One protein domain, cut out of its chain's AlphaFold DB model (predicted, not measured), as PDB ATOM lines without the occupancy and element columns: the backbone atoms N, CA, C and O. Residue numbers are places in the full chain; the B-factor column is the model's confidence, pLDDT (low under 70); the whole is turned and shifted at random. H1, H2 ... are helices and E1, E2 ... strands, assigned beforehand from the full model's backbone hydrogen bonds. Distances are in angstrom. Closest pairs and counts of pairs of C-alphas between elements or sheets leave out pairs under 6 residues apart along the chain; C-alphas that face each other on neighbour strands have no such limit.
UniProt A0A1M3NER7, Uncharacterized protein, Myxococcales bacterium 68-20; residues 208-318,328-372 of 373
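AT A GLANCE: This is residues 208 to 318 and 328 to 372 of the 373 residues of an uncharacterized protein of Myxococcales bacterium 68-20 (UniProt A0A1M3NER7). An antiparallel sheet of eight strands curls into an incompletely closed barrel, its edge strands E3 and E4 coming close at their first residues, Tyr 269 and Tyr 295. H1 packs at one end of it and the small H2 sits at the opposite end, while the unnamed stretch 208 to 227 lies outside. The printed part has 156 residues with two named helices and eight named strands, along the chain H1 E1 E2 E3 H2 E4 E5 E6 E7 E8; the class is mixed, helices and strands. It is compact, with a radius of gyration of the C-alphas of 15.7 A, yet elongated in outline, spanning 53 by 33 by 30 A.

HOW THE PARTS SIT: Begin at the edge strand E3, residues 269 to 273, and cross the sheet through E2, residues 255 to 263, E1, 244 to 252, E8, 363 to 371, E7, 349 to 356, E6, 336 to 343, and E5, 306 to 310, to the other edge strand E4, 295 to 300. The sheet is strongly twisted and curled, the way across it turning by 122 degrees. E1 E2 E3 and E6 E7 E8 are meanders, each strand the antiparallel neighbour of the one before. Look within hydrogen-bond range for N 262 and O 270 between E2 and E3, 2.9 A, N 249 and O 368 between E1 and E8, 2.9 A, and N 308 and O 338 between E5 and E6, 2.9 A. The closest C-alphas of E3 and E4 are those of Tyr 269 and Tyr 295, 6.5 A apart. H1, residues 228 to 242, is on the sheet at a height of 9.6 A, making two layers, a helix on one face of a sheet; its closest C-alphas with E4 are Arg 239 and Leu 297, 6.9 A. H2, residues 276 to 280, only grazes the sheet with residues 277 to 279. In H1 every O i to N i+4 pair is within hydrogen-bond range; in H2 0 of 1 is, and 0 of 2 O i to N i+3 pairs.

IN THESE COORDINATES: Find C-alpha 228 at (-50.377, -9.581, 27.708); from there H1 runs 21.3 A. E1, 23.5 A long, bends by 59 degrees at residue 248, and E2, 24.0 A, by 57 degrees at 258. E6, 20.3 A, bends by 53 degrees at 340; E7 is 22.7 A long. E8 runs 25.3 A to C-alpha 371 at (-37.366, -25.389, 7.648).

THE WHOLE: The two farthest C-alphas, Gly 226 and Pro 318, are 53.3 A apart. Residues 225 to 230, of which 228 to 230 belong to H1, stand free. Residues 319 to 327 are cut out, leaving 10.0 A between C-alphas 318 and 328. The link from H2 to E4 is long, 14 residues. In this model pLDDT is under 70 at residues 277 to 288, 314 to 318 and 328 to 335.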
ATOM      1  N   ALA A 208     -29.248 -28.355  -0.765       82.19
ATOM      2  CA  ALA A 208     -29.055 -29.793  -0.921       82.19
ATOM      3  C   ALA A 208     -29.386 -30.586   0.357       82.19
ATOM      4  O   ALA A 208     -29.754 -31.755   0.264       82.19
ATOM      5  N   SER A 209     -29.295 -29.960   1.534       85.31
ATOM      6  CA  SER A 209     -29.621 -30.575   2.828       85.31
ATOM      7  C   SER A 209     -31.068 -30.362   3.278       85.31
ATOM      8  O   SER A 209     -31.473 -30.924   4.294       85.31
ATOM      9  N   CYS A 210     -31.865 -29.578   2.547       84.62
ATOM     10  CA  CYS A 210     -33.275 -29.400   2.878       84.62
ATOM     11  C   CYS A 210     -34.050 -30.713   2.675       84.62
ATOM     12  O   CYS A 210     -34.004 -31.274   1.573       84.62
ATOM     13  N   PRO A 211     -34.811 -31.184   3.679       80.12
ATOM     14  CA  PRO A 211     -35.695 -32.322   3.493       80.12
ATOM     15  C   PRO A 211     -36.765 -32.003   2.440       80.12
ATOM     16  O   PRO A 211     -37.126 -30.844   2.212       80.12
ATOM     17  N   ALA A 212     -37.284 -33.047   1.792       79.81
ATOM     18  CA  ALA A 212     -38.492 -32.899   0.991       79.81
ATOM     19  C   ALA A 212     -39.641 -32.404   1.891       79.81
ATOM     20  O   ALA A 212     -39.683 -32.793   3.062       79.81
ATOM     21  N   PRO A 213     -40.569 -31.583   1.367       79.06
ATOM     22  CA  PRO A 213     -41.754 -31.175   2.108       79.06
ATOM     23  C   PRO A 213     -42.472 -32.408   2.680       79.06
ATOM     24  O   PRO A 213     -42.871 -33.274   1.895       79.06
ATOM     25  N   PRO A 214     -42.613 -32.551   4.009       78.38
ATOM     26  CA  PRO A 214     -43.429 -33.607   4.584       78.38
ATOM     27  C   PRO A 214     -44.883 -33.454   4.125       78.38
ATOM     28  O   PRO A 214     -45.398 -32.338   4.033       78.38
ATOM     29  N   ASP A 215     -45.566 -34.579   3.905       76.25
ATOM     30  CA  ASP A 215     -47.002 -34.643   3.566       76.25
ATOM     31  C   ASP A 215     -47.905 -34.355   4.786       76.25
ATOM     32  O   ASP A 215     -49.010 -34.874   4.943       76.25
ATOM     33  N   GLU A 216     -47.401 -33.563   5.729       75.50
ATOM     34  CA  GLU A 216     -48.096 -33.249   6.963       75.50
ATOM     35  C   GLU A 216     -49.154 -32.175   6.712       75.50
ATOM     36  O   GLU A 216     -48.926 -31.148   6.054       75.50
ATOM     37  N   SER A 217     -50.341 -32.408   7.268       86.06
ATOM     38  CA  SER A 217     -51.389 -31.402   7.303       86.06
ATOM     39  C   SER A 217     -50.948 -30.224   8.170       86.06
ATOM     40  O   SER A 217     -50.223 -30.365   9.153       86.06
ATOM     41  N   TRP A 218     -51.370 -29.021   7.786       89.81
ATOM     42  CA  TRP A 218     -51.097 -27.819   8.564       89.81
ATOM     43  C   TRP A 218     -51.746 -27.916   9.946       89.81
ATOM     44  O   TRP A 218     -52.966 -28.067  10.045       89.81
ATOM     45  N   VAL A 219     -50.939 -27.784  10.999       91.44
ATOM     46  CA  VAL A 219     -51.415 -27.709  12.382       91.44
ATOM     47  C   VAL A 219     -51.186 -26.286  12.891       91.44
ATOM     48  O   VAL A 219     -50.034 -25.918  13.136       91.44
ATOM     49  N   PRO A 220     -52.248 -25.475  13.061       87.94
ATOM     50  CA  PRO A 220     -52.117 -24.133  13.607       87.94
ATOM     51  C   PRO A 220     -51.459 -24.165  14.985       87.94
ATOM     52  O   PRO A 220     -51.776 -25.015  15.823       87.94
ATOM     53  N   ARG A 221     -50.554 -23.221  15.238       89.25
ATOM     54  CA  ARG A 221     -49.970 -23.046  16.564       89.25
ATOM     55  C   ARG A 221     -51.026 -22.524  17.541       89.25
ATOM     56  O   ARG A 221     -51.749 -21.580  17.240       89.25
ATOM     57  N   ALA A 222     -51.103 -23.132  18.723       88.50
ATOM     58  CA  ALA A 222     -52.002 -22.677  19.776       88.50
ATOM     59  C   ALA A 222     -51.523 -21.344  20.366       88.50
ATOM     60  O   ALA A 222     -50.342 -21.185  20.685       88.50
ATOM     61  N   LEU A 223     -52.455 -20.412  20.551       89.38
ATOM     62  CA  LEU A 223     -52.172 -19.134  21.190       89.38
ATOM     63  C   LEU A 223     -52.080 -19.271  22.707       89.38
ATOM     64  O   LEU A 223     -52.805 -20.085  23.293       89.38
ATOM     65  N   PRO A 224     -51.240 -18.456  23.367       88.12
ATOM     66  CA  PRO A 224     -51.259 -18.378  24.814       88.12
ATOM     67  C   PRO A 224     -52.624 -17.847  25.276       88.12
ATOM     68  O   PRO A 224     -53.127 -16.847  24.774       88.12
ATOM     69  N   THR A 225     -53.223 -18.498  26.272       87.94
ATOM     70  CA  THR A 225     -54.479 -18.055  26.910       87.94
ATOM     71  C   THR A 225     -54.238 -17.120  28.104       87.94
ATOM     72  O   THR A 225     -55.143 -16.879  28.902       87.94
ATOM     73  N   GLY A 226     -53.001 -16.642  28.254       85.62
ATOM     74  CA  GLY A 226     -52.509 -15.927  29.426       85.62
ATOM     75  C   GLY A 226     -52.616 -14.404  29.345       85.62
ATOM     76  O   GLY A 226     -53.496 -13.826  28.709       85.62
ATOM     77  N   SER A 227     -51.708 -13.755  30.060       89.94
ATOM     78  CA  SER A 227     -51.563 -12.305  30.155       89.94
ATOM     79  C   SER A 227     -51.011 -11.672  28.867       89.94
ATOM     80  O   SER A 227     -50.521 -12.350  27.965       89.94
ATOM     81  N   ILE A 228     -51.030 -10.335  28.796       85.56
ATOM     82  CA  ILE A 228     -50.377  -9.581  27.708       85.56
ATOM     83  C   ILE A 228     -48.869  -9.873  27.658       85.56
ATOM     84  O   ILE A 228     -48.290  -9.908  26.571       85.56
ATOM     85  N   ASP A 229     -48.234 -10.111  28.807       90.06
ATOM     86  CA  ASP A 229     -46.813 -10.454  28.864       90.06
ATOM     87  C   ASP A 229     -46.544 -11.831  28.239       90.06
ATOM     88  O   ASP A 229     -45.557 -11.987  27.520       90.06
ATOM     89  N   ASP A 230     -47.467 -12.787  28.400       88.81
ATOM     90  CA  ASP A 230     -47.395 -14.092  27.728       88.81
ATOM     91  C   ASP A 230     -47.529 -13.941  26.206       88.81
ATOM     92  O   ASP A 230     -46.802 -14.585  25.450       88.81
ATOM     93  N   PHE A 231     -48.401 -13.040  25.742       90.12
ATOM     94  CA  PHE A 231     -48.526 -12.706  24.319       90.12
ATOM     95  C   PHE A 231     -47.263 -12.051  23.753       90.12
ATOM     96  O   PHE A 231     -46.822 -12.407  22.660       90.12
ATOM     97  N   ARG A 232     -46.650 -11.113  24.486       91.44
ATOM     98  CA  ARG A 232     -45.393 -10.479  24.061       91.44
ATOM     99  C   ARG A 232     -44.264 -11.505  23.978       91.44
ATOM    100  O   ARG A 232     -43.587 -11.566  22.957       91.44
ATOM    101  N   ALA A 233     -44.103 -12.335  25.008       93.31
ATOM    102  CA  ALA A 233     -43.099 -13.396  25.018       93.31
ATOM    103  C   ALA A 233     -43.322 -14.400  23.875       93.31
ATOM    104  O   ALA A 233     -42.370 -14.834  23.226       93.31
ATOM    105  N   TYR A 234     -44.583 -14.729  23.586       92.44
ATOM    106  CA  TYR A 234     -44.949 -15.565  22.450       92.44
ATOM    107  C   TYR A 234     -44.575 -14.919  21.109       92.44
ATOM    108  O   TYR A 234     -44.006 -15.596  20.253       92.44
ATOM    109  N   PHE A 235     -44.823 -13.619  20.925       94.69
ATOM    110  CA  PHE A 235     -44.422 -12.912  19.708       94.69
ATOM    111  C   PHE A 235     -42.898 -12.847  19.545       94.69
ATOM    112  O   PHE A 235     -42.385 -13.074  18.450       94.69
ATOM    113  N   ASP A 236     -42.151 -12.617  20.623       94.75
ATOM    114  CA  ASP A 236     -40.684 -12.633  20.594       94.75
ATOM    115  C   ASP A 236     -40.143 -14.017  20.207       94.75
ATOM    116  O   ASP A 236     -39.268 -14.128  19.342       94.75
ATOM    117  N   ALA A 237     -40.721 -15.083  20.769       94.38
ATOM    118  CA  ALA A 237     -40.395 -16.457  20.400       94.38
ATOM    119  C   ALA A 237     -40.770 -16.774  18.944       94.38
ATOM    120  O   ALA A 237     -40.018 -17.464  18.257       94.38
ATOM    121  N   PHE A 238     -41.900 -16.257  18.455       95.12
ATOM    122  CA  PHE A 238     -42.305 -16.380  17.056       95.12
ATOM    123  C   PHE A 238     -41.261 -15.750  16.129       95.12
ATOM    124  O   PHE A 238     -40.773 -16.417  15.218       95.12
ATOM    125  N   ARG A 239     -40.849 -14.501  16.395       95.50
ATOM    126  CA  ARG A 239     -39.832 -13.797  15.592       95.50
ATOM    127  C   ARG A 239     -38.509 -14.559  15.553       95.50
ATOM    128  O   ARG A 239     -37.931 -14.716  14.482       95.50
ATOM    129  N   ALA A 240     -38.067 -15.085  16.695       96.44
ATOM    130  CA  ALA A 240     -36.851 -15.889  16.776       96.44
ATOM    131  C   ALA A 240     -36.941 -17.205  15.982       96.44
ATOM    132  O   ALA A 240     -35.931 -17.685  15.477       96.44
ATOM    133  N   GLN A 241     -38.132 -17.795  15.855       96.38
ATOM    134  CA  GLN A 241     -38.323 -19.051  15.126       96.38
ATOM    135  C   GLN A 241     -38.427 -18.877  13.611       96.38
ATOM    136  O   GLN A 241     -38.104 -19.819  12.895       96.38
ATOM    137  N   VAL A 242     -38.820 -17.696  13.125       96.88
ATOM    138  CA  VAL A 242     -38.786 -17.368  11.687       96.88
ATOM    139  C   VAL A 242     -37.346 -17.307  11.159       96.88
ATOM    140  O   VAL A 242     -37.112 -17.627   9.997       96.88
ATOM    141  N   VAL A 243     -36.371 -16.956  12.004       97.38
ATOM    142  CA  VAL A 243     -34.947 -16.936  11.631       97.38
ATOM    143  C   VAL A 243     -34.473 -18.337  11.227       97.38
ATOM    144  O   VAL A 243     -34.660 -19.321  11.953       97.38
ATOM    145  N   GLY A 244     -33.816 -18.427  10.075       96.38
ATOM    146  CA  GLY A 244     -33.254 -19.663   9.536       96.38
ATOM    147  C   GLY A 244     -33.446 -19.806   8.031       96.38
ATOM    148  O   GLY A 244     -33.862 -18.874   7.344       96.38
ATOM    149  N   HIS A 245     -33.138 -21.003   7.538       96.06
ATOM    150  CA  HIS A 245     -33.275 -21.373   6.136       96.06
ATOM    151  C   HIS A 245     -34.585 -22.115   5.898       96.06
ATOM    152  O   HIS A 245     -34.998 -22.962   6.693       96.06
ATOM    153  N   TRP A 246     -35.219 -21.816   4.775       95.50
ATOM    154  CA  TRP A 246     -36.540 -22.300   4.420       95.50
ATOM    155  C   TRP A 246     -36.573 -22.701   2.952       95.50
ATOM    156  O   TRP A 246     -35.979 -22.042   2.099       95.50
ATOM    157  N   ARG A 247     -37.311 -23.761   2.638       94.31
ATOM    158  CA  ARG A 247     -37.546 -24.231   1.272       94.31
ATOM    159  C   ARG A 247     -38.992 -24.651   1.118       94.31
ATOM    160  O   ARG A 247     -39.537 -25.318   1.985       94.31
ATOM    161  N   GLY A 248     -39.610 -24.323  -0.004       93.25
ATOM    162  CA  GLY A 248     -40.979 -24.746  -0.259       93.25
ATOM    163  C   GLY A 248     -41.504 -24.239  -1.580       93.25
ATOM    164  O   GLY A 248     -40.792 -24.278  -2.582       93.25
ATOM    165  N   GLN A 249     -42.759 -23.807  -1.584       93.06
ATOM    166  CA  GLN A 249     -43.459 -23.364  -2.781       93.06
ATOM    167  C   GLN A 249     -43.960 -21.933  -2.614       93.06
ATOM    168  O   GLN A 249     -44.476 -21.557  -1.562       93.06
ATOM    169  N   MET A 250     -43.848 -21.164  -3.688       92.56
ATOM    170  CA  MET A 250     -44.549 -19.905  -3.886       92.56
ATOM    171  C   MET A 250     -45.672 -20.141  -4.888       92.56
ATOM    172  O   MET A 250     -45.431 -20.720  -5.943       92.56
ATOM    173  N   THR A 251     -46.890 -19.712  -4.572       91.81
ATOM    174  CA  THR A 251     -48.043 -19.791  -5.470       91.81
ATOM    175  C   THR A 251     -48.559 -18.396  -5.781       91.81
ATOM    176  O   THR A 251     -49.039 -17.693  -4.895       91.81
ATOM    177  N   ALA A 252     -48.504 -18.015  -7.055       87.94
ATOM    178  CA  ALA A 252     -49.044 -16.761  -7.566       87.94
ATOM    179  C   ALA A 252     -49.755 -17.020  -8.898       87.94
ATOM    180  O   ALA A 252     -49.322 -17.857  -9.691       87.94
ATOM    181  N   PHE A 253     -50.876 -16.332  -9.138       86.38
ATOM    182  CA  PHE A 253     -51.670 -16.470 -10.371       86.38
ATOM    183  C   PHE A 253     -52.016 -17.932 -10.735       86.38
ATOM    184  O   PHE A 253     -52.022 -18.318 -11.902       86.38
ATOM    185  N   GLY A 254     -52.270 -18.771  -9.722       87.12
ATOM    186  CA  GLY A 254     -52.589 -20.193  -9.900       87.12
ATOM    187  C   GLY A 254     -51.406 -21.088 -10.289       87.12
ATOM    188  O   GLY A 254     -51.614 -22.266 -10.560       87.12
ATOM    189  N   THR A 255     -50.180 -20.559 -10.311       87.56
ATOM    190  CA  THR A 255     -48.960 -21.317 -10.615       87.56
ATOM    191  C   THR A 255     -48.091 -21.434  -9.370       87.56
ATOM    192  O   THR A 255     -47.796 -20.424  -8.734       87.56
ATOM    193  N   SER A 256     -47.655 -22.654  -9.046       90.50
ATOM    194  CA  SER A 256     -46.728 -22.923  -7.941       90.50
ATOM    195  C   SER A 256     -45.299 -23.108  -8.449       90.50
ATOM    196  O   SER A 256     -45.084 -23.744  -9.483       90.50
ATOM    197  N   ARG A 257     -44.323 -22.548  -7.730       88.69
ATOM    198  CA  ARG A 257     -42.896 -22.595  -8.068       88.69
ATOM    199  C   ARG A 257     -42.041 -22.889  -6.833       88.69
ATOM    200  O   ARG A 257     -42.318 -22.327  -5.770       88.69
ATOM    201  N   PRO A 258     -40.983 -23.710  -6.959       90.31
ATOM    202  CA  PRO A 258     -40.109 -24.032  -5.841       90.31
ATOM    203  C   PRO A 258     -39.225 -22.838  -5.474       90.31
ATOM    204  O   PRO A 258     -38.543 -22.277  -6.329       90.31
ATOM    205  N   VAL A 259     -39.192 -22.479  -4.196       90.81
ATOM    206  CA  VAL A 259     -38.428 -21.334  -3.685       90.81
ATOM    207  C   VAL A 259     -37.665 -21.685  -2.415       90.81
ATOM    208  O   VAL A 259     -37.972 -22.661  -1.724       90.81
ATOM    209  N   THR A 260     -36.683 -20.854  -2.100       91.50
ATOM    210  CA  THR A 260     -35.871 -20.897  -0.887       91.50
ATOM    211  C   THR A 260     -35.774 -19.507  -0.277       91.50
ATOM    212  O   THR A 260     -35.707 -18.533  -1.019       91.50
ATOM    213  N   PHE A 261     -35.749 -19.419   1.050       92.62
ATOM    214  CA  PHE A 261     -35.541 -18.179   1.800       92.62
ATOM    215  C   PHE A 261     -34.521 -18.391   2.914       92.62
ATOM    216  O   PHE A 261     -34.491 -19.457   3.525       92.62
ATOM    217  N   ALA A 262     -33.743 -17.361   3.220       94.00
ATOM    218  CA  ALA A 262     -33.006 -17.245   4.468       94.00
ATOM    219  C   ALA A 262     -33.478 -15.980   5.183       94.00
ATOM    220  O   ALA A 262     -33.441 -14.900   4.600       94.00
ATOM    221  N   PHE A 263     -33.932 -16.111   6.426       95.38
ATOM    222  CA  PHE A 263     -34.256 -14.980   7.295       95.38
ATOM    223  C   PHE A 263     -33.189 -14.884   8.379       95.38
ATOM    224  O   PHE A 263     -32.997 -15.831   9.144       95.38
ATOM    225  N   GLU A 264     -32.492 -13.757   8.446       95.62
ATOM    226  CA  GLU A 264     -31.400 -13.529   9.385       95.62
ATOM    227  C   GLU A 264     -31.860 -12.767  10.632       95.62
ATOM    228  O   GLU A 264     -32.771 -11.941  10.605       95.62
ATOM    229  N   SER A 265     -31.188 -12.996  11.761       96.38
ATOM    230  CA  SER A 265     -31.532 -12.353  13.037       96.38
ATOM    231  C   SER A 265     -31.287 -10.840  13.070       96.38
ATOM    232  O   SER A 265     -31.830 -10.154  13.934       96.38
ATOM    233  N   ASN A 266     -30.482 -10.315  12.143       94.81
ATOM    234  CA  ASN A 266     -30.241  -8.882  11.946       94.81
ATOM    235  C   ASN A 266     -31.367  -8.191  11.144       94.81
ATOM    236  O   ASN A 266     -31.304  -6.979  10.954       94.81
ATOM    237  N   GLY A 267     -32.383  -8.936  10.691       93.69
ATOM    238  CA  GLY A 267     -33.478  -8.420   9.874       93.69
ATOM    239  C   GLY A 267     -33.210  -8.450   8.371       93.69
ATOM    240  O   GLY A 267     -34.054  -7.973   7.626       93.69
ATOM    241  N   HIS A 268     -32.093  -9.003   7.897       93.44
ATOM    242  CA  HIS A 268     -31.875  -9.233   6.469       93.44
ATOM    243  C   HIS A 268     -32.548 -10.519   6.000       93.44
ATOM    244  O   HIS A 268     -32.778 -11.449   6.779       93.44
ATOM    245  N   TYR A 269     -32.865 -10.582   4.710       91.94
ATOM    246  CA  TYR A 269     -33.322 -11.822   4.104       91.94
ATOM    247  C   TYR A 269     -32.755 -12.021   2.700       91.94
ATOM    248  O   TYR A 269     -32.578 -11.072   1.932       91.94
ATOM    249  N   SER A 270     -32.567 -13.285   2.335       89.06
ATOM    250  CA  SER A 270     -32.372 -13.710   0.954       89.06
ATOM    251  C   SER A 270     -33.515 -14.618   0.524       89.06
ATOM    252  O   SER A 270     -34.187 -15.262   1.331       89.06
ATOM    253  N   GLY A 271     -33.793 -14.615  -0.771       87.38
ATOM    254  CA  GLY A 271     -34.819 -15.431  -1.399       87.38
ATOM    255  C   GLY A 271     -34.263 -15.914  -2.723       87.38
ATOM    256  O   GLY A 271     -33.412 -15.256  -3.293       87.38
ATOM    257  N   MET A 272     -34.686 -17.066  -3.216       85.75
ATOM    258  CA  MET A 272     -34.310 -17.531  -4.551       85.75
ATOM    259  C   MET A 272     -35.399 -18.464  -5.057       85.75
ATOM    260  O   MET A 272     -35.968 -19.237  -4.286       85.75
ATOM    261  N   CYS A 273     -35.696 -18.407  -6.351       86.06
ATOM    262  CA  CYS A 273     -36.482 -19.458  -6.975       86.06
ATOM    263  C   CYS A 273     -35.565 -20.516  -7.590       86.06
ATOM    264  O   CYS A 273     -34.555 -20.196  -8.206       86.06
ATOM    265  N   LEU A 274     -35.940 -21.781  -7.426       84.12
ATOM    266  CA  LEU A 274     -35.172 -22.936  -7.890       84.12
ATOM    267  C   LEU A 274     -35.539 -23.380  -9.317       84.12
ATOM    268  O   LEU A 274     -34.987 -24.357  -9.814       84.12
ATOM    269  N   ASP A 275     -36.494 -22.709  -9.960       81.81
ATOM    270  CA  ASP A 275     -36.942 -22.986 -11.327       81.81
ATOM    271  C   ASP A 275     -36.376 -21.930 -12.290       81.81
ATOM    272  O   ASP A 275     -36.487 -20.735 -12.034       81.81
ATOM    273  N   ALA A 276     -35.807 -22.346 -13.424       70.12
ATOM    274  CA  ALA A 276     -35.266 -21.437 -14.437       70.12
ATOM    275  C   ALA A 276     -36.325 -20.468 -15.001       70.12
ATOM    276  O   ALA A 276     -36.009 -19.346 -15.392       70.12
ATOM    277  N   LEU A 277     -37.602 -20.870 -15.001       66.56
ATOM    278  CA  LEU A 277     -38.715 -20.040 -15.476       66.56
ATOM    279  C   LEU A 277     -39.171 -18.986 -14.455       66.56
ATOM    280  O   LEU A 277     -40.069 -18.191 -14.740       66.56
ATOM    281  N   CYS A 278     -38.568 -18.953 -13.267       65.25
ATOM    282  CA  CYS A 278     -38.907 -17.975 -12.244       65.25
ATOM    283  C   CYS A 278     -38.316 -16.589 -12.454       65.25
ATOM    284  O   CYS A 278     -38.800 -15.666 -11.803       65.25
ATOM    285  N   GLY A 279     -37.343 -16.415 -13.353       53.31
ATOM    286  CA  GLY A 279     -36.710 -15.112 -13.596       53.31
ATOM    287  C   GLY A 279     -37.691 -13.997 -13.994       53.31
ATOM    288  O   GLY A 279     -37.355 -12.822 -13.905       53.31
ATOM    289  N   ALA A 280     -38.925 -14.352 -14.381       47.34
ATOM    290  CA  ALA A 280     -40.026 -13.416 -14.621       47.34
ATOM    291  C   ALA A 280     -41.140 -13.437 -13.545       47.34
ATOM    292  O   ALA A 280     -41.962 -12.527 -13.503       47.34
ATOM    293  N   LEU A 281     -41.198 -14.475 -12.699       48.19
ATOM    294  CA  LEU A 281     -42.300 -14.768 -11.764       48.19
ATOM    295  C   LEU A 281     -41.923 -14.601 -10.284       48.19
ATOM    296  O   LEU A 281     -42.812 -14.536  -9.435       48.19
ATOM    297  N   VAL A 282     -40.637 -14.449  -9.959       52.75
ATOM    298  CA  VAL A 282     -40.210 -13.754  -8.739       52.75
ATOM    299  C   VAL A 282     -40.508 -12.275  -8.969       52.75
ATOM    300  O   VAL A 282     -39.643 -11.479  -9.321       52.75
ATOM    301  N   TYR A 283     -41.792 -11.936  -8.848       56.81
ATOM    302  CA  TYR A 283     -42.441 -10.716  -9.340       56.81
ATOM    303  C   TYR A 283     -41.881  -9.392  -8.789       56.81
ATOM    304  O   TYR A 283     -42.411  -8.333  -9.103       56.81
ATOM    305  N   TYR A 284     -40.813  -9.437  -7.994       59.97
ATOM    306  CA  TYR A 284     -40.279  -8.331  -7.211       59.97
ATOM    307  C   TYR A 284     -38.772  -8.443  -6.933       59.97
ATOM    308  O   TYR A 284     -38.273  -7.798  -6.017       59.97
ATOM    309  N   ARG A 285     -38.040  -9.268  -7.699       66.62
ATOM    310  CA  ARG A 285     -36.589  -9.468  -7.529       66.62
ATOM    311  C   ARG A 285     -36.176  -9.894  -6.113       66.62
ATOM    312  O   ARG A 285     -35.127  -9.495  -5.612       66.62
ATOM    313  N   THR A 286     -36.984 -10.715  -5.435       64.94
ATOM    314  CA  THR A 286     -36.584 -11.275  -4.130       64.94
ATOM    315  C   THR A 286     -35.362 -12.196  -4.232       64.94
ATOM    316  O   THR A 286     -34.795 -12.530  -3.197       64.94
ATOM    317  N   ASP A 287     -34.951 -12.555  -5.452       66.25
ATOM    318  CA  ASP A 287     -33.739 -13.280  -5.837       66.25
ATOM    319  C   ASP A 287     -32.498 -12.405  -6.056       66.25
ATOM    320  O   ASP A 287     -31.386 -12.924  -6.072       66.25
ATOM    321  N   ALA A 288     -32.649 -11.085  -6.184       69.88
ATOM    322  CA  ALA A 288     -31.502 -10.189  -6.211       69.88
ATOM    323  C   ALA A 288     -30.890 -10.112  -4.808       69.88
ATOM    324  O   ALA A 288     -31.588  -9.813  -3.837       69.88
ATOM    325  N   GLU A 289     -29.592 -10.376  -4.685       70.44
ATOM    326  CA  GLU A 289     -28.869 -10.174  -3.431       70.44
ATOM    327  C   GLU A 289     -28.544  -8.688  -3.254       70.44
ATOM    328  O   GLU A 289     -28.003  -8.038  -4.151       70.44
ATOM    329  N   SER A 290     -28.929  -8.131  -2.108       77.31
ATOM    330  CA  SER A 290     -28.705  -6.728  -1.770       77.31
ATOM    331  C   SER A 290     -28.784  -6.532  -0.263       77.31
ATOM    332  O   SER A 290     -29.732  -6.992   0.375       77.31
ATOM    333  N   ASP A 291     -27.855  -5.751   0.284       79.31
ATOM    334  CA  ASP A 291     -27.877  -5.330   1.689       79.31
ATOM    335  C   ASP A 291     -29.102  -4.453   2.019       79.31
ATOM    336  O   ASP A 291     -29.424  -4.231   3.181       79.31
ATOM    337  N   ALA A 292     -29.828  -3.951   1.017       79.62
ATOM    338  CA  ALA A 292     -31.062  -3.202   1.240       79.62
ATOM    339  C   ALA A 292     -32.273  -4.104   1.558       79.62
ATOM    340  O   ALA A 292     -33.311  -3.594   1.976       79.62
ATOM    341  N   LYS A 293     -32.166  -5.429   1.369       85.19
ATOM    342  CA  LYS A 293     -33.258  -6.372   1.641       85.19
ATOM    343  C   LYS A 293     -33.395  -6.620   3.128       85.19
ATOM    344  O   LYS A 293     -32.607  -7.348   3.731       85.19
ATOM    345  N   GLN A 294     -34.441  -6.038   3.694       90.69
ATOM    346  CA  GLN A 294     -34.779  -6.183   5.098       90.69
ATOM    347  C   GLN A 294     -36.193  -6.730   5.261       90.69
ATOM    348  O   GLN A 294     -37.053  -6.568   4.401       90.69
ATOM    349  N   TYR A 295     -36.439  -7.404   6.372       92.94
ATOM    350  CA  TYR A 295     -37.759  -7.834   6.789       92.94
ATOM    351  C   TYR A 295     -37.966  -7.465   8.254       92.94
ATOM    352  O   TYR A 295     -37.038  -7.453   9.068       92.94
ATOM    353  N   ARG A 296     -39.215  -7.182   8.609       94.19
ATOM    354  CA  ARG A 296     -39.587  -6.883   9.988       94.19
ATOM    355  C   ARG A 296     -40.976  -7.412  10.275       94.19
ATOM    356  O   ARG A 296     -41.906  -7.175   9.516       94.19
ATOM    357  N   LEU A 297     -41.119  -8.116  11.389       94.88
ATOM    358  CA  LEU A 297     -42.415  -8.554  11.902       94.88
ATOM    359  C   LEU A 297     -42.848  -7.562  12.976       94.88
ATOM    360  O   LEU A 297     -42.181  -7.432  14.005       94.88
ATOM    361  N   ASP A 298     -43.941  -6.853  12.707       91.38
ATOM    362  CA  ASP A 298     -44.315  -5.629  13.420       91.38
ATOM    363  C   ASP A 298     -45.506  -5.810  14.346       91.38
ATOM    364  O   ASP A 298     -45.618  -5.122  15.361       91.38
ATOM    365  N   ASN A 299     -46.413  -6.716  13.989       90.69
ATOM    366  CA  ASN A 299     -47.666  -6.861  14.700       90.69
ATOM    367  C   ASN A 299     -48.128  -8.316  14.731       90.69
ATOM    368  O   ASN A 299     -47.837  -9.099  13.830       90.69
ATOM    369  N   MET A 300     -48.898  -8.646  15.757       91.12
ATOM    370  CA  MET A 300     -49.613  -9.907  15.889       91.12
ATOM    371  C   MET A 300     -51.041  -9.576  16.306       91.12
ATOM    372  O   MET A 300     -51.254  -8.837  17.270       91.12
ATOM    373  N   ASN A 301     -52.026 -10.083  15.569       87.44
ATOM    374  CA  ASN A 301     -53.421  -9.900  15.952       87.44
ATOM    375  C   ASN A 301     -53.830 -10.886  17.069       87.44
ATOM    376  O   ASN A 301     -53.068 -11.769  17.462       87.44
ATOM    377  N   LEU A 302     -55.054 -10.743  17.584       82.75
ATOM    378  CA  LEU A 302     -55.580 -11.624  18.639       82.75
ATOM    379  C   LEU A 302     -55.795 -13.073  18.179       82.75
ATOM    380  O   LEU A 302     -55.894 -13.956  19.026       82.75
ATOM    381  N   ASP A 303     -55.822 -13.313  16.868       84.06
ATOM    382  CA  ASP A 303     -55.888 -14.646  16.266       84.06
ATOM    383  C   ASP A 303     -54.490 -15.252  16.051       84.06
ATOM    384  O   ASP A 303     -54.363 -16.332  15.478       84.06
ATOM    385  N   GLY A 304     -53.426 -14.587  16.522       81.50
ATOM    386  CA  GLY A 304     -52.054 -15.087  16.425       81.50
ATOM    387  C   GLY A 304     -51.389 -14.902  15.077       81.50
ATOM    388  O   GLY A 304     -50.241 -15.311  14.899       81.50
ATOM    389  N   VAL A 305     -52.096 -14.284  14.139       86.94
ATOM    390  CA  VAL A 305     -51.610 -14.018  12.797       86.94
ATOM    391  C   VAL A 305     -50.645 -12.843  12.862       86.94
ATOM    392  O   VAL A 305     -51.004 -11.749  13.312       86.94
ATOM    393  N   VAL A 306     -49.414 -13.076  12.413       92.06
ATOM    394  CA  VAL A 306     -48.361 -12.063  12.391       92.06
ATOM    395  C   VAL A 306     -48.373 -11.322  11.060       92.06
ATOM    396  O   VAL A 306     -48.635 -11.892  10.001       92.06
ATOM    397  N   SER A 307     -48.088 -10.026  11.107       93.50
ATOM    398  CA  SER A 307     -47.873  -9.198   9.926       93.50
ATOM    399  C   SER A 307     -46.643  -8.317  10.087       93.50
ATOM    400  O   SER A 307     -46.125  -8.092  11.187       93.50
ATOM    401  N   GLY A 308     -46.141  -7.846   8.955       91.62
ATOM    402  CA  GLY A 308     -44.876  -7.150   8.893       91.62
ATOM    403  C   GLY A 308     -44.623  -6.471   7.558       91.62
ATOM    404  O   GLY A 308     -45.502  -6.330   6.706       91.62
ATOM    405  N   THR A 309     -43.381  -6.057   7.394       89.25
ATOM    406  CA  THR A 309     -42.849  -5.416   6.198       89.25
ATOM    407  C   THR A 309     -41.708  -6.253   5.637       89.25
ATOM    408  O   THR A 309     -41.025  -6.975   6.368       89.25
ATOM    409  N   ILE A 310     -41.551  -6.197   4.321       86.31
ATOM    410  CA  ILE A 310     -40.432  -6.798   3.607       86.31
ATOM    411  C   ILE A 310     -40.026  -5.824   2.514       86.31
ATOM    412  O   ILE A 310     -40.836  -5.466   1.658       86.31
ATOM    413  N   ASP A 311     -38.798  -5.342   2.604       84.06
ATOM    414  CA  ASP A 311     -38.263  -4.333   1.711       84.06
ATOM    415  C   ASP A 311     -37.611  -5.008   0.510       84.06
ATOM    416  O   ASP A 311     -36.803  -5.932   0.633       84.06
ATOM    417  N   LEU A 312     -37.981  -4.523  -0.669       78.75
ATOM    418  CA  LEU A 312     -37.461  -4.994  -1.938       78.75
ATOM    419  C   LEU A 312     -36.316  -4.101  -2.397       78.75
ATOM    420  O   LEU A 312     -36.405  -2.873  -2.343       78.75
ATOM    421  N   ALA A 313     -35.265  -4.727  -2.915       72.88
ATOM    422  CA  ALA A 313     -34.172  -4.027  -3.564       72.88
ATOM    423  C   ALA A 313     -34.327  -4.137  -5.083       72.88
ATOM    424  O   ALA A 313     -34.150  -5.207  -5.670       72.88
ATOM    425  N   PHE A 314     -34.633  -3.017  -5.730       67.94
ATOM    426  CA  PHE A 314     -34.553  -2.907  -7.181       67.94
ATOM    427  C   PHE A 314     -33.223  -2.259  -7.547       67.94
ATOM    428  O   PHE A 314     -32.863  -1.258  -6.923       67.94
ATOM    429  N   PRO A 315     -32.489  -2.789  -8.546       60.88
ATOM    430  CA  PRO A 315     -31.350  -2.059  -9.076       60.88
ATOM    431  C   PRO A 315     -31.863  -0.732  -9.612       60.88
ATOM    432  O   PRO A 315     -33.038  -0.662 -10.014       60.88
ATOM    433  N   PRO A 316     -30.997   0.287  -9.660       57.69
ATOM    434  CA  PRO A 316     -31.419   1.596 -10.087       57.69
ATOM    435  C   PRO A 316     -31.908   1.406 -11.517       57.69
ATOM    436  O   PRO A 316     -31.157   0.985 -12.404       57.69
ATOM    437  N   GLN A 317     -33.212   1.589 -11.730       57.38
ATOM    438  CA  GLN A 317     -33.689   1.691 -13.092       57.38
ATOM    439  C   GLN A 317     -32.981   2.928 -13.635       57.38
ATOM    440  O   GLN A 317     -32.966   3.941 -12.938       57.38
ATOM    441  N   PRO A 318     -32.362   2.877 -14.822       52.81
ATOM    442  CA  PRO A 318     -31.897   4.088 -15.466       52.81
ATOM    443  C   PRO A 318     -33.144   4.900 -15.829       52.81
ATOM    444  O   PRO A 318     -33.649   4.843 -16.948       52.81
ATOM    445  N   PRO A 328     -26.920   3.275  -5.675       57.62
ATOM    446  CA  PRO A 328     -27.457   2.369  -6.688       57.62
ATOM    447  C   PRO A 328     -28.684   1.566  -6.237       57.62
ATOM    448  O   PRO A 328     -29.223   0.791  -7.010       57.62
ATOM    449  N   TRP A 329     -29.144   1.719  -5.001       55.22
ATOM    450  CA  TRP A 329     -30.281   0.982  -4.473       55.22
ATOM    451  C   TRP A 329     -31.119   1.941  -3.643       55.22
ATOM    452  O   TRP A 329     -30.759   2.272  -2.514       55.22
ATOM    453  N   VAL A 330     -32.233   2.401  -4.205       56.25
ATOM    454  CA  VAL A 330     -33.278   3.042  -3.411       56.25
ATOM    455  C   VAL A 330     -34.195   1.909  -2.955       56.25
ATOM    456  O   VAL A 330     -34.884   1.331  -3.799       56.25
ATOM    457  N   PRO A 331     -34.188   1.520  -1.667       55.44
ATOM    458  CA  PRO A 331     -35.185   0.585  -1.180       55.44
ATOM    459  C   PRO A 331     -36.557   1.218  -1.406       55.44
ATOM    460  O   PRO A 331     -36.806   2.351  -0.984       55.44
ATOM    461  N   GLU A 332     -37.461   0.502  -2.067       61.53
ATOM    462  CA  GLU A 332     -38.866   0.898  -2.080       61.53
ATOM    463  C   GLU A 332     -39.469   0.540  -0.722       61.53
ATOM    464  O   GLU A 332     -40.150  -0.470  -0.547       61.53
ATOM    465  N   VAL A 333     -39.152   1.362   0.277       57.91
ATOM    466  CA  VAL A 333     -39.577   1.131   1.653       57.91
ATOM    467  C   VAL A 333     -41.101   1.219   1.726       57.91
ATOM    468  O   VAL A 333     -41.703   2.250   1.419       57.91
ATOM    469  N   GLY A 334     -41.732   0.140   2.187       58.34
ATOM    470  CA  GLY A 334     -43.133   0.152   2.617       58.34
ATOM    471  C   GLY A 334     -44.213  -0.011   1.538       58.34
ATOM    472  O   GLY A 334     -45.397   0.085   1.876       58.34
ATOM    473  N   THR A 335     -43.873  -0.298   0.277       67.81
ATOM    474  CA  THR A 335     -44.871  -0.665  -0.762       67.81
ATOM    475  C   THR A 335     -45.291  -2.135  -0.693       67.81
ATOM    476  O   THR A 335     -46.303  -2.531  -1.282       67.81
ATOM    477  N   THR A 336     -44.532  -2.931   0.056       80.88
ATOM    478  CA  THR A 336     -44.649  -4.383   0.097       80.88
ATOM    479  C   THR A 336     -44.811  -4.865   1.533       80.88
ATOM    480  O   THR A 336     -44.170  -4.364   2.461       80.88
ATOM    481  N   ARG A 337     -45.732  -5.808   1.738       86.81
ATOM    482  CA  ARG A 337     -46.150  -6.269   3.064       86.81
ATOM    483  C   ARG A 337     -46.037  -7.777   3.186       86.81
ATOM    484  O   ARG A 337     -46.341  -8.511   2.246       86.81
ATOM    485  N   LEU A 338     -45.647  -8.209   4.381       87.69
ATOM    486  CA  LEU A 338     -45.836  -9.579   4.831       87.69
ATOM    487  C   LEU A 338     -47.157  -9.638   5.584       87.69
ATOM    488  O   LEU A 338     -47.318  -9.028   6.643       87.69
ATOM    489  N   GLU A 339     -48.108 -10.374   5.037       93.19
ATOM    490  CA  GLU A 339     -49.386 -10.643   5.673       93.19
ATOM    491  C   GLU A 339     -49.499 -12.128   5.990       93.19
ATOM    492  O   GLU A 339     -48.813 -12.959   5.402       93.19
ATOM    493  N   LYS A 340     -50.358 -12.467   6.951       92.56
ATOM    494  CA  LYS A 340     -50.625 -13.856   7.341       92.56
ATOM    495  C   LYS A 340     -49.368 -14.693   7.583       92.56
ATOM    496  O   LYS A 340     -49.287 -15.833   7.142       92.56
ATOM    497  N   VAL A 341     -48.382 -14.112   8.264       94.56
ATOM    498  CA  VAL A 341     -47.178 -14.836   8.658       94.56
ATOM    499  C   VAL A 341     -47.567 -15.790   9.779       94.56
ATOM    500  O   VAL A 341     -47.946 -15.367  10.873       94.56
ATOM    501  N   GLU A 342     -47.493 -17.082   9.500       95.12
ATOM    502  CA  GLU A 342     -47.895 -18.139  10.414       95.12
ATOM    503  C   GLU A 342     -46.792 -19.192  10.504       95.12
ATOM    504  O   GLU A 342     -46.222 -19.618   9.499       95.12
ATOM    505  N   LEU A 343     -46.521 -19.644  11.725       93.50
ATOM    506  CA  LEU A 343     -45.735 -20.841  11.988       93.50
ATOM    507  C   LEU A 343     -46.689 -21.935  12.441       93.50
ATOM    508  O   LEU A 343     -47.602 -21.689  13.235       93.50
ATOM    509  N   ASP A 344     -46.450 -23.150  11.977       93.94
ATOM    510  CA  ASP A 344     -47.167 -24.303  12.488       93.94
ATOM    511  C   ASP A 344     -46.794 -24.599  13.958       93.94
ATOM    512  O   ASP A 344     -45.903 -23.989  14.576       93.94
ATOM    513  N   ALA A 345     -47.501 -25.557  14.556       91.50
ATOM    514  CA  ALA A 345     -47.235 -25.988  15.925       91.50
ATOM    515  C   ALA A 345     -45.801 -26.521  16.114       91.50
ATOM    516  O   ALA A 345     -45.240 -26.352  17.196       91.50
ATOM    517  N   SER A 346     -45.195 -27.113  15.078       93.06
ATOM    518  CA  SER A 346     -43.817 -27.615  15.142       93.06
ATOM    519  C   SER A 346     -42.762 -26.503  15.053       93.06
ATOM    520  O   SER A 346     -41.647 -26.676  15.542       93.06
ATOM    521  N   GLY A 347     -43.105 -25.357  14.455       93.25
ATOM    522  CA  GLY A 347     -42.151 -24.301  14.114       93.25
ATOM    523  C   GLY A 347     -41.251 -24.655  12.928       93.25
ATOM    524  O   GLY A 347     -40.289 -23.933  12.671       93.25
ATOM    525  N   ASN A 348     -41.539 -25.749  12.218       94.88
ATOM    526  CA  ASN A 348     -40.782 -26.198  11.050       94.88
ATOM    527  C   ASN A 348     -41.501 -25.910   9.735       94.88
ATOM    528  O   ASN A 348     -40.945 -26.202   8.677       94.88
ATOM    529  N   ARG A 349     -42.705 -25.330   9.772       95.19
ATOM    530  CA  ARG A 349     -43.415 -24.873   8.581       95.19
ATOM    531  C   ARG A 349     -43.845 -23.421   8.740       95.19
ATOM    532  O   ARG A 349     -44.464 -23.059   9.737       95.19
ATOM    533  N   LEU A 350     -43.509 -22.610   7.746       95.75
ATOM    534  CA  LEU A 350     -43.761 -21.178   7.683       95.75
ATOM    535  C   LEU A 350     -44.660 -20.883   6.484       95.75
ATOM    536  O   LEU A 350     -44.344 -21.267   5.359       95.75
ATOM    537  N   ARG A 351     -45.754 -20.165   6.721       95.88
ATOM    538  CA  ARG A 351     -46.618 -19.620   5.674       95.88
ATOM    539  C   ARG A 351     -46.658 -18.114   5.759       95.88
ATOM    540  O   ARG A 351     -46.610 -17.567   6.855       95.88
ATOM    541  N   PHE A 352     -46.728 -17.456   4.612       95.38
ATOM    542  CA  PHE A 352     -47.006 -16.028   4.548       95.38
ATOM    543  C   PHE A 352     -47.554 -15.626   3.184       95.38
ATOM    544  O   PHE A 352     -47.243 -16.233   2.157       95.38
ATOM    545  N   ASP A 353     -48.332 -14.553   3.186       94.38
ATOM    546  CA  ASP A 353     -48.776 -13.845   1.999       94.38
ATOM    547  C   ASP A 353     -47.826 -12.669   1.768       94.38
ATOM    548  O   ASP A 353     -47.678 -11.773   2.600       94.38
ATOM    549  N   PHE A 354     -47.179 -12.662   0.614       90.94
ATOM    550  CA  PHE A 354     -46.436 -11.513   0.134       90.94
ATOM    551  C   PHE A 354     -47.381 -10.650  -0.695       90.94
ATOM    552  O   PHE A 354     -47.848 -11.079  -1.755       90.94
ATOM    553  N   VAL A 355     -47.666  -9.443  -0.215       90.62
ATOM    554  CA  VAL A 355     -48.590  -8.513  -0.869       90.62
ATOM    555  C   VAL A 355     -47.803  -7.334  -1.411       90.62
ATOM    556  O   VAL A 355     -47.185  -6.589  -0.652       90.62
ATOM    557  N   SER A 356     -47.852  -7.144  -2.727       84.88
ATOM    558  CA  SER A 356     -47.254  -5.979  -3.374       84.88
ATOM    559  C   SER A 356     -48.312  -5.083  -3.991       84.88
ATOM    560  O   SER A 356     -49.172  -5.522  -4.762       84.88
ATOM    561  N   HIS A 357     -48.199  -3.800  -3.662       83.38
ATOM    562  CA  HIS A 357     -49.062  -2.736  -4.159       83.38
ATOM    563  C   HIS A 357     -48.489  -2.016  -5.384       83.38
ATOM    564  O   HIS A 357     -49.049  -1.010  -5.815       83.38
ATOM    565  N   LEU A 358     -47.402  -2.528  -5.969       76.38
ATOM    566  CA  LEU A 358     -46.805  -1.962  -7.184       76.38
ATOM    567  C   LEU A 358     -47.691  -2.136  -8.422       76.38
ATOM    568  O   LEU A 358     -47.518  -1.447  -9.424       76.38
ATOM    569  N   GLN A 359     -48.668  -3.037  -8.347       73.00
ATOM    570  CA  GLN A 359     -49.675  -3.249  -9.377       73.00
ATOM    571  C   GLN A 359     -51.075  -3.036  -8.793       73.00
ATOM    572  O   GLN A 359     -51.309  -3.230  -7.599       73.00
ATOM    573  N   SER A 360     -52.018  -2.631  -9.649       80.69
ATOM    574  CA  SER A 360     -53.435  -2.501  -9.303       80.69
ATOM    575  C   SER A 360     -54.268  -3.427 -10.201       80.69
ATOM    576  O   SER A 360     -54.346  -3.173 -11.406       80.69
ATOM    577  N   PRO A 361     -54.937  -4.460  -9.652       85.69
ATOM    578  CA  PRO A 361     -55.040  -4.782  -8.224       85.69
ATOM    579  C   PRO A 361     -53.712  -5.278  -7.615       85.69
ATOM    580  O   PRO A 361     -52.856  -5.750  -8.367       85.69
ATOM    581  N   PRO A 362     -53.545  -5.202  -6.275       86.75
ATOM    582  CA  PRO A 362     -52.368  -5.737  -5.599       86.75
ATOM    583  C   PRO A 362     -52.131  -7.200  -5.959       86.75
ATOM    584  O   PRO A 362     -53.072  -7.992  -6.053       86.75
ATOM    585  N   THR A 363     -50.864  -7.557  -6.141       86.38
ATOM    586  CA  THR A 363     -50.468  -8.943  -6.394       86.38
ATOM    587  C   THR A 363     -50.205  -9.639  -5.071       86.38
ATOM    588  O   THR A 363     -49.495  -9.100  -4.221       86.38
ATOM    589  N   ILE A 364     -50.752 -10.845  -4.918       91.19
ATOM    590  CA  ILE A 364     -50.558 -11.688  -3.739       91.19
ATOM    591  C   ILE A 364     -49.841 -12.965  -4.175       91.19
ATOM    592  O   ILE A 364     -50.314 -13.671  -5.068       91.19
ATOM    593  N   ALA A 365     -48.707 -13.247  -3.542       90.56
ATOM    594  CA  ALA A 365     -47.994 -14.508  -3.673       90.56
ATOM    595  C   ALA A 365     -48.029 -15.243  -2.330       90.56
ATOM    596  O   ALA A 365     -47.606 -14.705  -1.309       90.56
ATOM    597  N   HIS A 366     -48.546 -16.467  -2.339       94.31
ATOM    598  CA  HIS A 366     -48.666 -17.308  -1.153       94.31
ATOM    599  C   HIS A 366     -47.427 -18.187  -1.015       94.31
ATOM    600  O   HIS A 366     -47.110 -18.943  -1.933       94.31
ATOM    601  N   TYR A 367     -46.753 -18.123   0.124       93.69
ATOM    602  CA  TYR A 367     -45.587 -18.944   0.427       93.69
ATOM    603  C   TYR A 367     -45.958 -20.018   1.445       93.69
ATOM    604  O   TYR A 367     -46.616 -19.736   2.444       93.69
ATOM    605  N   ASP A 368     -45.525 -21.250   1.185       95.19
ATOM    606  CA  ASP A 368     -45.629 -22.388   2.098       95.19
ATOM    607  C   ASP A 368     -44.272 -23.090   2.124       95.19
ATOM    608  O   ASP A 368     -43.852 -23.694   1.131       95.19
ATOM    609  N   LEU A 369     -43.547 -22.909   3.224       95.06
ATOM    610  CA  LEU A 369     -42.134 -23.232   3.357       95.06
ATOM    611  C   LEU A 369     -41.888 -24.174   4.530       95.06
ATOM    612  O   LEU A 369     -42.546 -24.087   5.562       95.06
ATOM    613  N   TRP A 370     -40.874 -25.016   4.396       95.06
ATOM    614  CA  TRP A 370     -40.383 -25.918   5.426       95.06
ATOM    615  C   TRP A 370     -38.965 -25.557   5.811       95.06
ATOM    616  O   TRP A 370     -38.163 -25.136   4.974       95.06
ATOM    617  N   ARG A 371     -38.665 -25.721   7.092       95.44
ATOM    618  CA  ARG A 371     -37.366 -25.389   7.648       95.44
ATOM    619  C   ARG A 371     -36.304 -26.351   7.129       95.44
ATOM    620  O   ARG A 371     -36.504 -27.565   7.106       95.44
ATOM    621  N   CYS A 372     -35.172 -25.792   6.730       94.38
ATOM    622  CA  CYS A 372     -33.968 -26.542   6.407       94.38
ATOM    623  C   CYS A 372     -33.035 -26.586   7.630       94.38
ATOM    624  O   CYS A 372     -33.079 -25.661   8.448       94.38
TER     625      CYS A 372